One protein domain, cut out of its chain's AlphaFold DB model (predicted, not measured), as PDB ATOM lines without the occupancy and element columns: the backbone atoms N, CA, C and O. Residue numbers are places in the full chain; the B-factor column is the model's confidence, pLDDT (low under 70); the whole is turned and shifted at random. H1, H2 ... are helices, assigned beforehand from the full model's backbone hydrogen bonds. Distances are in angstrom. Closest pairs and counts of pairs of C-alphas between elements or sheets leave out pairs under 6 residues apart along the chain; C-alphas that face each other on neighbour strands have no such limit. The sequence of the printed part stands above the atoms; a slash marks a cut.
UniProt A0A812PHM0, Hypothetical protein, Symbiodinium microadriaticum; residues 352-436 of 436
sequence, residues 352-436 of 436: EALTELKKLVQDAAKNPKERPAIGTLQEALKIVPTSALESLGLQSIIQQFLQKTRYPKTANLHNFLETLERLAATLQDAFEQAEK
ATOM      1  N   GLU A 352      92.593 109.938 139.101       88.38
ATOM      2  CA  GLU A 352      92.321 110.598 137.824       88.38
ATOM      3  C   GLU A 352      91.721 111.990 138.042       88.38
ATOM      4  O   GLU A 352      92.191 112.953 137.434       88.38
ATOM      5  N   ALA A 353      90.758 112.123 138.962       87.56
ATOM      6  CA  ALA A 353      90.156 113.407 139.315       87.56
ATOM      7  C   ALA A 353      91.178 114.376 139.933       87.56
ATOM      8  O   ALA A 353      91.175 115.570 139.622       87.56
ATOM      9  N   LEU A 354      92.106 113.869 140.754       89.19
ATOM     10  CA  LEU A 354      93.215 114.664 141.285       89.19
ATOM     11  C   LEU A 354      94.182 115.118 140.179       89.19
ATOM     12  O   LEU A 354      94.626 116.269 140.164       89.19
ATOM     13  N   THR A 355      94.507 114.228 139.242       89.88
ATOM     14  CA  THR A 355      95.385 114.539 138.104       89.88
ATOM     15  C   THR A 355      94.758 115.601 137.202       89.88
ATOM     16  O   THR A 355      95.432 116.544 136.775       89.88
ATOM     17  N   GLU A 356      93.452 115.492 136.955       90.25
ATOM     18  CA  GLU A 356      92.682 116.479 136.205       90.25
ATOM     19  C   GLU A 356      92.637 117.832 136.926       90.25
ATOM     20  O   GLU A 356      92.915 118.859 136.302       90.25
ATOM     21  N   LEU A 357      92.398 117.850 138.243       90.06
ATOM     22  CA  LEU A 357      92.421 119.078 139.041       90.06
ATOM     23  C   LEU A 357      93.790 119.770 138.975       90.06
ATOM     24  O   LEU A 357      93.855 120.967 138.693       90.06
ATOM     25  N   LYS A 358      94.891 119.028 139.158       91.00
ATOM     26  CA  LYS A 358      96.262 119.565 139.050       91.00
ATOM     27  C   LYS A 358      96.511 120.206 137.687       91.00
ATOM     28  O   LYS A 358      97.029 121.321 137.611       91.00
ATOM     29  N   LYS A 359      96.101 119.530 136.612       91.44
ATOM     30  CA  LYS A 359      96.232 120.046 135.246       91.44
ATOM     31  C   LYS A 359      95.417 121.326 135.046       91.44
ATOM     32  O   LYS A 359      95.936 122.295 134.500       91.44
ATOM     33  N   LEU A 360      94.170 121.360 135.518       91.00
ATOM     34  CA  LEU A 360      93.298 122.529 135.390       91.00
ATOM     35  C   LEU A 360      93.818 123.739 136.170       91.00
ATOM     36  O   LEU A 360      93.711 124.860 135.677       91.00
ATOM     37  N   VAL A 361      94.409 123.531 137.350       89.94
ATOM     38  CA  VAL A 361      95.041 124.601 138.139       89.94
ATOM     39  C   VAL A 361      96.254 125.177 137.398       89.94
ATOM     40  O   VAL A 361      96.355 126.398 137.250       89.94
ATOM     41  N   GLN A 362      97.110 124.320 136.835       89.50
ATOM     42  CA  GLN A 362      98.258 124.743 136.022       89.50
ATOM     43  C   GLN A 362      97.832 125.475 134.743       89.50
ATOM     44  O   GLN A 362      98.381 126.526 134.409       89.50
ATOM     45  N   ASP A 363      96.831 124.957 134.029       86.94
ATOM     46  CA  ASP A 363      96.294 125.597 132.828       86.94
ATOM     47  C   ASP A 363      95.590 126.925 133.167       86.94
ATOM     48  O   ASP A 363      95.639 127.878 132.387       86.94
ATOM     49  N   ALA A 364      94.995 127.048 134.359       85.50
ATOM     50  CA  ALA A 364      94.400 128.295 134.829       85.50
ATOM     51  C   ALA A 364      95.430 129.385 135.158       85.50
ATOM     52  O   ALA A 364      95.116 130.576 135.013       85.50
ATOM     53  N   ALA A 365      96.653 128.998 135.525       84.06
ATOM     54  CA  ALA A 365      97.771 129.908 135.756       84.06
ATOM     55  C   ALA A 365      98.373 130.482 134.457       84.06
ATOM     56  O   ALA A 365      99.047 131.514 134.501       84.06
ATOM     57  N   LYS A 366      98.101 129.869 133.293       80.69
ATOM     58  CA  LYS A 366      98.573 130.347 131.981       80.69
ATOM     59  C   LYS A 366      97.902 131.663 131.558       80.69
ATOM     60  O   LYS A 366      96.993 132.196 132.212       80.69
ATOM     61  N   ASN A 367      98.374 132.206 130.433       72.31
ATOM     62  CA  ASN A 367      97.869 133.441 129.834       72.31
ATOM     63  C   ASN A 367      96.329 133.435 129.712       72.31
ATOM     64  O   ASN A 367      95.748 132.399 129.392       72.31
ATOM     65  N   PRO A 368      95.641 134.589 129.860       75.88
ATOM     66  CA  PRO A 368      94.174 134.650 129.843       75.88
ATOM     67  C   PRO A 368      93.498 134.046 128.602       75.88
ATOM     68  O   PRO A 368      92.336 133.664 128.681       75.88
ATOM     69  N   LYS A 369      94.210 133.976 127.467       73.81
ATOM     70  CA  LYS A 369      93.724 133.406 126.199       73.81
ATOM     71  C   LYS A 369      93.762 131.872 126.152       73.81
ATOM     72  O   LYS A 369      93.049 131.289 125.349       73.81
ATOM     73  N   GLU A 370      94.582 131.242 126.989       76.38
ATOM     74  CA  GLU A 370      94.796 129.784 127.039       76.38
ATOM     75  C   GLU A 370      94.147 129.142 128.274       76.38
ATOM     76  O   GLU A 370      94.216 127.931 128.469       76.38
ATOM     77  N   ARG A 371      93.513 129.959 129.118       83.25
ATOM     78  CA  ARG A 371      92.899 129.533 130.372       83.25
ATOM     79  C   ARG A 371      91.658 128.664 130.111       83.25
ATOM     80  O   ARG A 371      90.802 129.070 129.320       83.25
ATOM     81  N   PRO A 372      91.489 127.530 130.820       85.19
ATOM     82  CA  PRO A 372      90.290 126.709 130.719       85.19
ATOM     83  C   PRO A 372      89.052 127.505 131.131       85.19
ATOM     84  O   PRO A 372      89.119 128.389 131.990       85.19
ATOM     85  N   ALA A 373      87.898 127.178 130.549       86.69
ATOM     86  CA  ALA A 373      86.633 127.785 130.944       86.69
ATOM     87  C   ALA A 373      86.408 127.610 132.458       86.69
ATOM     88  O   ALA A 373      86.691 126.550 133.012       86.69
ATOM     89  N   ILE A 374      85.883 128.641 133.132       83.81
ATOM     90  CA  ILE A 374      85.664 128.587 134.588       83.81
ATOM     91  C   ILE A 374      84.783 127.400 134.994       83.81
ATOM     92  O   ILE A 374      85.064 126.763 136.003       83.81
ATOM     93  N   GLY A 375      83.782 127.066 134.172       85.69
ATOM     94  CA  GLY A 375      82.907 125.920 134.406       85.69
ATOM     95  C   GLY A 375      83.679 124.604 134.517       85.69
ATOM     96  O   GLY A 375      83.364 123.797 135.377       85.69
ATOM     97  N   THR A 376      84.745 124.419 133.734       88.12
ATOM     98  CA  THR A 376      85.577 123.207 133.791       88.12
ATOM     99  C   THR A 376      86.295 123.078 135.135       88.12
ATOM    100  O   THR A 376      86.277 122.012 135.739       88.12
ATOM    101  N   LEU A 377      86.865 124.175 135.651       87.94
ATOM    102  CA  LEU A 377      87.487 124.172 136.979       87.94
ATOM    103  C   LEU A 377      86.442 124.018 138.096       87.94
ATOM    104  O   LEU A 377      86.710 123.377 139.106       87.94
ATOM    105  N   GLN A 378      85.243 124.577 137.924       88.44
ATOM    106  CA  GLN A 378      84.155 124.430 138.894       88.44
ATOM    107  C   GLN A 378      83.658 122.989 138.998       88.44
ATOM    108  O   GLN A 378      83.473 122.509 140.111       88.44
ATOM    109  N   GLU A 379      83.473 122.283 137.881       89.06
ATOM    110  CA  GLU A 379      83.078 120.869 137.922       89.06
ATOM    111  C   GLU A 379      84.137 120.011 138.627       89.06
ATOM    112  O   GLU A 379      83.789 119.214 139.497       89.06
ATOM    113  N   ALA A 380      85.425 120.247 138.354       88.00
ATOM    114  CA  ALA A 380      86.513 119.542 139.034       88.00
ATOM    115  C   ALA A 380      86.559 119.820 140.549       88.00
ATOM    116  O   ALA A 380      86.910 118.939 141.329       88.00
ATOM    117  N   LEU A 381      86.177 121.025 140.989       89.44
ATOM    118  CA  LEU A 381      86.141 121.387 142.410       89.44
ATOM    119  C   LEU A 381      84.907 120.859 143.155       89.44
ATOM    120  O   LEU A 381      84.974 120.692 144.369       89.44
ATOM    121  N   LYS A 382      83.790 120.578 142.469       88.88
ATOM    122  CA  LYS A 382      82.572 120.026 143.100       88.88
ATOM    123  C   LYS A 382      82.756 118.612 143.632       88.88
ATOM    124  O   LYS A 382      82.070 118.227 144.571       88.88
ATOM    125  N   ILE A 383      83.633 117.848 142.992       88.50
ATOM    126  CA  ILE A 383      83.898 116.455 143.346       88.50
ATOM    127  C   ILE A 383      84.996 116.321 144.409       88.50
ATOM    128  O   ILE A 383      85.236 115.216 144.881       88.50
ATOM    129  N   VAL A 384      85.651 117.421 144.806       88.44
ATOM    130  CA  VAL A 384      86.672 117.398 145.862       88.44
ATOM    131  C   VAL A 384      86.022 117.054 147.210       88.44
ATOM    132  O   VAL A 384      85.026 117.687 147.572       88.44
ATOM    133  N   PRO A 385      86.590 116.114 147.990       86.88
ATOM    134  CA  PRO A 385      86.055 115.744 149.293       86.88
ATOM    135  C   PRO A 385      85.958 116.931 150.250       86.88
ATOM    136  O   PRO A 385      86.929 117.656 150.472       86.88
ATOM    137  N   THR A 386      84.793 117.096 150.877       83.62
ATOM    138  CA  THR A 386      84.542 118.170 151.849       83.62
ATOM    139  C   THR A 386      85.530 118.132 153.018       83.62
ATOM    140  O   THR A 386      85.984 119.181 153.458       83.62
ATOM    141  N   SER A 387      85.938 116.936 153.451       80.69
ATOM    142  CA  SER A 387      86.947 116.710 154.496       80.69
ATOM    143  C   SER A 387      88.307 117.348 154.163       80.69
ATOM    144  O   SER A 387      88.943 117.942 155.032       80.69
ATOM    145  N   ALA A 388      88.733 117.295 152.895       81.06
ATOM    146  CA  ALA A 388      89.963 117.930 152.417       81.06
ATOM    147  C   ALA A 388      89.833 119.458 152.312       81.06
ATOM    148  O   ALA A 388      90.803 120.193 152.482       81.06
ATOM    149  N   LEU A 389      88.626 119.951 152.028       82.38
ATOM    150  CA  LEU A 389      88.350 121.384 152.028       82.38
ATOM    151  C   LEU A 389      88.310 121.947 153.450       82.38
ATOM    152  O   LEU A 389      88.772 123.062 153.675       82.38
ATOM    153  N   GLU A 390      87.766 121.199 154.406       80.06
ATOM    154  CA  GLU A 390      87.688 121.585 155.817       80.06
ATOM    155  C   GLU A 390      89.066 121.594 156.486       80.06
ATOM    156  O   GLU A 390      89.377 122.551 157.195       80.06
ATOM    157  N   SER A 391      89.930 120.610 156.200       76.25
ATOM    158  CA  SER A 391      91.281 120.528 156.784       76.25
ATOM    159  C   SER A 391      92.174 121.727 156.443       76.25
ATOM    160  O   SER A 391      93.032 122.107 157.237       76.25
ATOM    161  N   LEU A 392      91.942 122.358 155.291       72.25
ATOM    162  CA  LEU A 392      92.653 123.557 154.841       72.25
ATOM    163  C   LEU A 392      91.851 124.857 155.045       72.25
ATOM    164  O   LEU A 392      92.303 125.927 154.636       72.25
ATOM    165  N   GLY A 393      90.654 124.790 155.641       75.44
ATOM    166  CA  GLY A 393      89.775 125.952 155.821       75.44
ATOM    167  C   GLY A 393      89.263 126.561 154.506       75.44
ATOM    168  O   GLY A 393      88.946 127.749 154.448       75.44
ATOM    169  N   LEU A 394      89.190 125.766 153.435       79.56
ATOM    170  CA  LEU A 394      88.864 126.193 152.069       79.56
ATOM    171  C   LEU A 394      87.397 126.000 151.683       79.56
ATOM    172  O   LEU A 394      86.985 126.487 150.633       79.56
ATOM    173  N   GLN A 395      86.598 125.319 152.504       79.31
ATOM    174  CA  GLN A 395      85.202 124.989 152.198       79.31
ATOM    175  C   GLN A 395      84.375 126.220 151.789       79.31
ATOM    176  O   GLN A 395      83.729 126.210 150.741       79.31
ATOM    177  N   SER A 396      84.454 127.311 152.557       72.25
ATOM    178  CA  SER A 396      83.750 128.564 152.248       72.25
ATOM    179  C   SER A 396      84.266 129.220 150.962       72.25
ATOM    180  O   SER A 396      83.480 129.701 150.146       72.25
ATOM    181  N   ILE A 397      85.581 129.180 150.731       76.06
ATOM    182  CA  ILE A 397      86.241 129.769 149.559       76.06
ATOM    183  C   ILE A 397      85.844 129.022 148.276       76.06
ATOM    184  O   ILE A 397      85.489 129.655 147.278       76.06
ATOM    185  N   ILE A 398      85.858 127.684 148.294       81.00
ATOM    186  CA  ILE A 398      85.453 126.861 147.148       81.00
ATOM    187  C   ILE A 398      83.957 127.020 146.872       81.00
ATOM    188  O   ILE A 398      83.586 127.254 145.723       81.00
ATOM    189  N   GLN A 399      83.095 127.000 147.896       78.38
ATOM    190  CA  GLN A 399      81.656 127.237 147.713       78.38
ATOM    191  C   GLN A 399      81.369 128.611 147.089       78.38
ATOM    192  O   GLN A 399      80.572 128.709 146.153       78.38
ATOM    193  N   GLN A 400      82.068 129.662 147.527       74.25
ATOM    194  CA  GLN A 400      81.961 130.986 146.911       74.25
ATOM    195  C   GLN A 400      82.469 131.002 145.460       74.25
ATOM    196  O   GLN A 400      81.894 131.709 144.629       74.25
ATOM    197  N   PHE A 401      83.526 130.247 145.135       78.56
ATOM    198  CA  PHE A 401      84.053 130.129 143.770       78.56
ATOM    199  C   PHE A 401      83.089 129.391 142.831       78.56
ATOM    200  O   PHE A 401      82.887 129.833 141.697       78.56
ATOM    201  N   LEU A 402      82.435 128.323 143.300       81.19
ATOM    202  CA  LEU A 402      81.433 127.564 142.537       81.19
ATOM    203  C   LEU A 402      80.224 128.417 142.114       81.19
ATOM    204  O   LEU A 402      79.560 128.097 141.133       81.19
ATOM    205  N   GLN A 403      79.963 129.529 142.805       77.56
ATOM    206  CA  GLN A 403      78.881 130.467 142.486       77.56
ATOM    207  C   GLN A 403      79.292 131.586 141.507       77.56
ATOM    208  O   GLN A 403      78.461 132.415 141.124       77.56
ATOM    209  N   LYS A 404      80.568 131.677 141.100       73.69
ATOM    210  CA  LYS A 404      81.047 132.745 140.203       73.69
ATOM    211  C   LYS A 404      80.836 132.394 138.731       73.69
ATOM    212  O   LYS A 404      80.943 131.249 138.322       73.69
ATOM    213  N   THR A 405      80.618 133.409 137.896       73.75
ATOM    214  CA  THR A 405      80.498 133.250 136.433       73.75
ATOM    215  C   THR A 405      81.794 133.556 135.679       73.75
ATOM    216  O   THR A 405      81.860 133.384 134.463       73.75
ATOM    217  N   ARG A 406      82.825 134.061 136.373       77.12
ATOM    218  CA  ARG A 406      84.127 134.458 135.812       77.12
ATOM    219  C   ARG A 406      85.237 134.264 136.842       77.12
ATOM    220  O   ARG A 406      84.976 134.343 138.041       77.12
ATOM    221  N   TYR A 407      86.469 134.062 136.369       75.00
ATOM    222  CA  TYR A 407      87.638 133.969 137.248       75.00
ATOM    223  C   TYR A 407      87.823 135.248 138.085       75.00
ATOM    224  O   TYR A 407      87.493 136.344 137.613       75.00
ATOM    225  N   PRO A 408      88.391 135.133 139.300       72.62
ATOM    226  CA  PRO A 408      88.817 136.282 140.087       72.62
ATOM    227  C   PRO A 408      89.746 137.225 139.303       72.62
ATOM    228  O   PRO A 408      90.435 136.828 138.363       72.62
ATOM    229  N   LYS A 409      89.794 138.499 139.714       71.06
ATOM    230  CA  LYS A 409      90.765 139.472 139.184       71.06
ATOM    231  C   LYS A 409      92.197 139.005 139.478       71.06
ATOM    232  O   LYS A 409      92.423 138.336 140.480       71.06
ATOM    233  N   THR A 410      93.158 139.408 138.650       66.62
ATOM    234  CA  THR A 410      94.523 138.848 138.550       66.62
ATOM    235  C   THR A 410      95.234 138.598 139.886       66.62
ATOM    236  O   THR A 410      95.768 137.513 140.081       66.62
ATOM    237  N   ALA A 411      95.190 139.547 140.829       63.59
ATOM    238  CA  ALA A 411      95.824 139.391 142.145       63.59
ATOM    239  C   ALA A 411      95.138 138.334 143.033       63.59
ATOM    240  O   ALA A 411      95.803 137.550 143.697       63.59
ATOM    241  N   ASN A 412      93.804 138.268 143.004       70.12
ATOM    242  CA  ASN A 412      93.044 137.273 143.766       70.12
ATOM    243  C   ASN A 412      93.076 135.901 143.091       70.12
ATOM    244  O   ASN A 412      92.964 134.887 143.767       70.12
ATOM    245  N   LEU A 413      93.218 135.870 141.762       78.19
ATOM    246  CA  LEU A 413      93.360 134.630 141.015       78.19
ATOM    247  C   LEU A 413      94.673 133.932 141.367       78.19
ATOM    248  O   LEU A 413      94.648 132.738 141.612       78.19
ATOM    249  N   HIS A 414      95.785 134.669 141.439       75.31
ATOM    250  CA  HIS A 414      97.079 134.097 141.813       75.31
ATOM    251  C   HIS A 414      97.020 133.416 143.186       75.31
ATOM    252  O   HIS A 414      97.318 132.232 143.298       75.31
ATOM    253  N   ASN A 415      96.533 134.129 144.206       76.56
ATOM    254  CA  ASN A 415      96.410 133.580 145.560       76.56
ATOM    255  C   ASN A 415      95.444 132.385 145.616       76.56
ATOM    256  O   ASN A 415      95.678 131.426 146.348       76.56
ATOM    257  N   PHE A 416      94.358 132.428 144.839       81.69
ATOM    258  CA  PHE A 416      93.406 131.322 144.758       81.69
ATOM    259  C   PHE A 416      94.028 130.079 144.111       81.69
ATOM    260  O   PHE A 416      93.860 128.984 144.635       81.69
ATOM    261  N   LEU A 417      94.783 130.238 143.021       86.00
ATOM    262  CA  LEU A 417      95.468 129.128 142.358       86.00
ATOM    263  C   LEU A 417      96.552 128.519 143.252       86.00
ATOM    264  O   LEU A 417      96.575 127.304 143.390       86.00
ATOM    265  N   GLU A 418      97.350 129.333 143.945       84.12
ATOM    266  CA  GLU A 418      98.336 128.842 144.923       84.12
ATOM    267  C   GLU A 418      97.663 128.033 146.048       84.12
ATOM    268  O   GLU A 418      98.163 127.003 146.500       84.12
ATOM    269  N   THR A 419      96.472 128.456 146.472       83.44
ATOM    270  CA  THR A 419      95.677 127.732 147.472       83.44
ATOM    271  C   THR A 419      95.158 126.392 146.934       83.44
ATOM    272  O   THR A 419      95.169 125.390 147.652       83.44
ATOM    273  N   LEU A 420      94.743 126.343 145.664       87.19
ATOM    274  CA  LEU A 420      94.343 125.100 145.001       87.19
ATOM    275  C   LEU A 420      95.523 124.148 144.763       87.19
ATOM    276  O   LEU A 420      95.341 122.936 144.832       87.19
ATOM    277  N   GLU A 421      96.727 124.667 144.521       88.12
ATOM    278  CA  GLU A 421      97.948 123.857 144.437       88.12
ATOM    279  C   GLU A 421      98.266 123.191 145.778       88.12
ATOM    280  O   GLU A 421      98.559 121.996 145.811       88.12
ATOM    281  N   ARG A 422      98.129 123.926 146.891       84.88
ATOM    282  CA  ARG A 422      98.276 123.360 148.244       84.88
ATOM    283  C   ARG A 422      97.230 122.280 148.520       84.88
ATOM    284  O   ARG A 422      97.590 121.207 148.986       84.88
ATOM    285  N   LEU A 423      95.968 122.514 148.153       86.50
ATOM    286  CA  LEU A 423      94.906 121.505 148.239       86.50
ATOM    287  C   LEU A 423      95.240 120.244 147.432       86.50
ATOM    288  O   LEU A 423      95.089 119.132 147.931       86.50
ATOM    289  N   ALA A 424      95.728 120.404 146.202       88.62
ATOM    290  CA  ALA A 424      96.111 119.278 145.360       88.62
ATOM    291  C   ALA A 424      97.324 118.504 145.908       88.62
ATOM    292  O   ALA A 424      97.422 117.297 145.688       88.62
ATOM    293  N   ALA A 425      98.240 119.172 146.617       85.94
ATOM    294  CA  ALA A 425      99.331 118.517 147.338       85.94
ATOM    295  C   ALA A 425      98.806 117.729 148.551       85.94
ATOM    296  O   ALA A 425      99.106 116.550 148.683       85.94
ATOM    297  N   THR A 426      97.927 118.317 149.365       84.62
ATOM    298  CA  THR A 426      97.318 117.630 150.517       84.62
ATOM    299  C   THR A 426      96.485 116.410 150.105       84.62
ATOM    300  O   THR A 426      96.532 115.373 150.763       84.62
ATOM    301  N   LEU A 427      95.744 116.501 148.997       84.94
ATOM    302  CA  LEU A 427      95.017 115.358 148.438       84.94
ATOM    303  C   LEU A 427      95.971 114.266 147.944       84.94
ATOM    304  O   LEU A 427      95.700 113.091 148.164       84.94
ATOM    305  N   GLN A 428      97.089 114.640 147.314       89.44
ATOM    306  CA  GLN A 428      98.119 113.690 146.883       89.44
ATOM    307  C   GLN A 428      98.685 112.907 148.071       89.44
ATOM    308  O   GLN A 428      98.719 111.680 148.019       89.44
ATOM    309  N   ASP A 429      99.048 113.603 149.148       85.12
ATOM    310  CA  ASP A 429      99.564 112.975 150.366       85.12
ATOM    311  C   ASP A 429      98.530 112.017 150.981       85.12
ATOM    312  O   ASP A 429      98.881 110.936 151.453       85.12
ATOM    313  N   ALA A 430      97.240 112.371 150.935       84.38
ATOM    314  CA  ALA A 430      96.159 111.511 151.412       84.38
ATOM    315  C   ALA A 430      95.989 110.234 150.566       84.38
ATOM    316  O   ALA A 430      95.770 109.164 151.135       84.38
ATOM    317  N   PHE A 431      96.131 110.308 149.235       84.31
ATOM    318  CA  PHE A 431      96.149 109.113 148.378       84.31
ATOM    319  C   PHE A 431      97.369 108.228 148.672       84.31
ATOM    320  O   PHE A 431      97.220 107.020 148.834       84.31
ATOM    321  N   GLU A 432      98.557 108.816 148.836       85.44
ATOM    322  CA  GLU A 432      99.790 108.074 149.147       85.44
ATOM    323  C   GLU A 432      99.762 107.400 150.527       85.44
ATOM    324  O   GLU A 432     100.426 106.385 150.747       85.44
ATOM    325  N   GLN A 433      98.998 107.952 151.473       81.94
ATOM    326  CA  GLN A 433      98.750 107.339 152.779       81.94
ATOM    327  C   GLN A 433      97.665 106.256 152.738       81.94
ATOM    328  O   GLN A 433      97.688 105.371 153.587       81.94
ATOM    329  N   ALA A 434      96.729 106.312 151.788       74.94
ATOM    330  CA  ALA A 434      95.681 105.305 151.613       74.94
ATOM    331  C   ALA A 434      96.165 104.047 150.861       74.94
ATOM    332  O   ALA A 434      95.547 102.992 150.991       74.94
ATOM    333  N   GLU A 435      97.253 104.151 150.089       67.81
ATOM    334  CA  GLU A 435      97.890 103.033 149.368       67.81
ATOM    335  C   GLU A 435      98.919 102.242 150.206       67.81
ATOM    336  O   GLU A 435      99.386 101.188 149.766       67.81
ATOM    337  N   LYS A 436      99.274 102.735 151.400       56.69
ATOM    338  CA  LYS A 436     100.117 102.042 152.392       56.69
ATOM    339  C   LYS A 436      99.264 101.276 153.392       56.69
ATOM    340  O   LYS A 436      99.710 100.175 153.790       56.69
TER     341      LYS A 436
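What this domain is: This is residues 352 to 436 of the 436 residues of the protein "Hypothetical protein" of Symbiodinium microadriaticum (UniProt A0A812PHM0). The longest helix, H5, runs along the length of a small all-helix domain with H1 side by side with it, running the opposite way, while H2 packs on H1 and the shorter H3 and H4 lie beyond, on the side of the domain away from H1. H2 folds back on H1 as a helical hairpin, H4 packs on H2, and the short H3 crosses H5. The printed part has 85 residues with five named helices, H1 to H5 in order along the chain, and no named strand. The whole is compact, with a radius of gyration of the C-alphas of 12.6 A, and is elongated, with spans of 41 by 24 by 20 A.

Where its parts are: Find C-alpha 352 at (92.321, 110.598, 137.824); from there H1 runs through residues 352 to 365, 20.2 A from first to last C-alpha. H2 follows as residues 374 to 382, 12.5 A long. Next look at residues 386 to 391 for H3, 8.7 A, and at residues 395 to 402 for H4, 10.7 A. H5 begins at C-alpha 410, at (94.523, 138.848, 138.550), and runs through residues 410 to 434 for 36.0 A, ending at C-alpha 434, at (95.681, 105.305, 151.613).

How they stand to each other: Begin with H1 and H5, which touch and run opposite ways at a shallow tilt of 21 degrees; their closest C-alphas, those of Val 361 and Leu 417, are 6.2 A apart. H1 also touches H2, with the C-alphas of Leu 357 and Ala 380 closest at 5.9 A; this hairpin runs opposite ways at 37 degrees, a tilt only just steep. H2 touches H4, closest at C-alphas 378 and 402, 5.5 A, opposite ways at a shallow tilt of 33 degrees, only just short of steep. H4 and H3 only just touch, with 3 pairs of C-alphas within 8 A, and only at the corner by their link; Leu 389 and Gln 395 have the closest C-alphas, 4.8 A apart. H3 stands about perpendicular to H5, at 79 degrees, and touches it at residues 423 to 427 of H5 alone, the closest C-alphas being those of Ala 388 and Leu 427, 6.9 A apart. H4 and H5 are near each other, while H1 and H3, H1 and H4, and H2 and H5 are apart. In H1, H2, H3 and H4 every O i to N i+4 pair is within hydrogen-bond range; in H5 it is 20 of 21.

The domain as a whole: The two C-alphas farthest apart, those of Lys 369 and Lys 436, are 41.4 A apart. The printed part has no cut and ends at residue 436, the chain's last. The links H2 to H3 and H3 to H4 are tight, the links H1 to H2 and H4 to H5 are short, and none is long. The mean pLDDT of the printed part is 81.8; residues 410 to 411 and 435 to 436 are under 70.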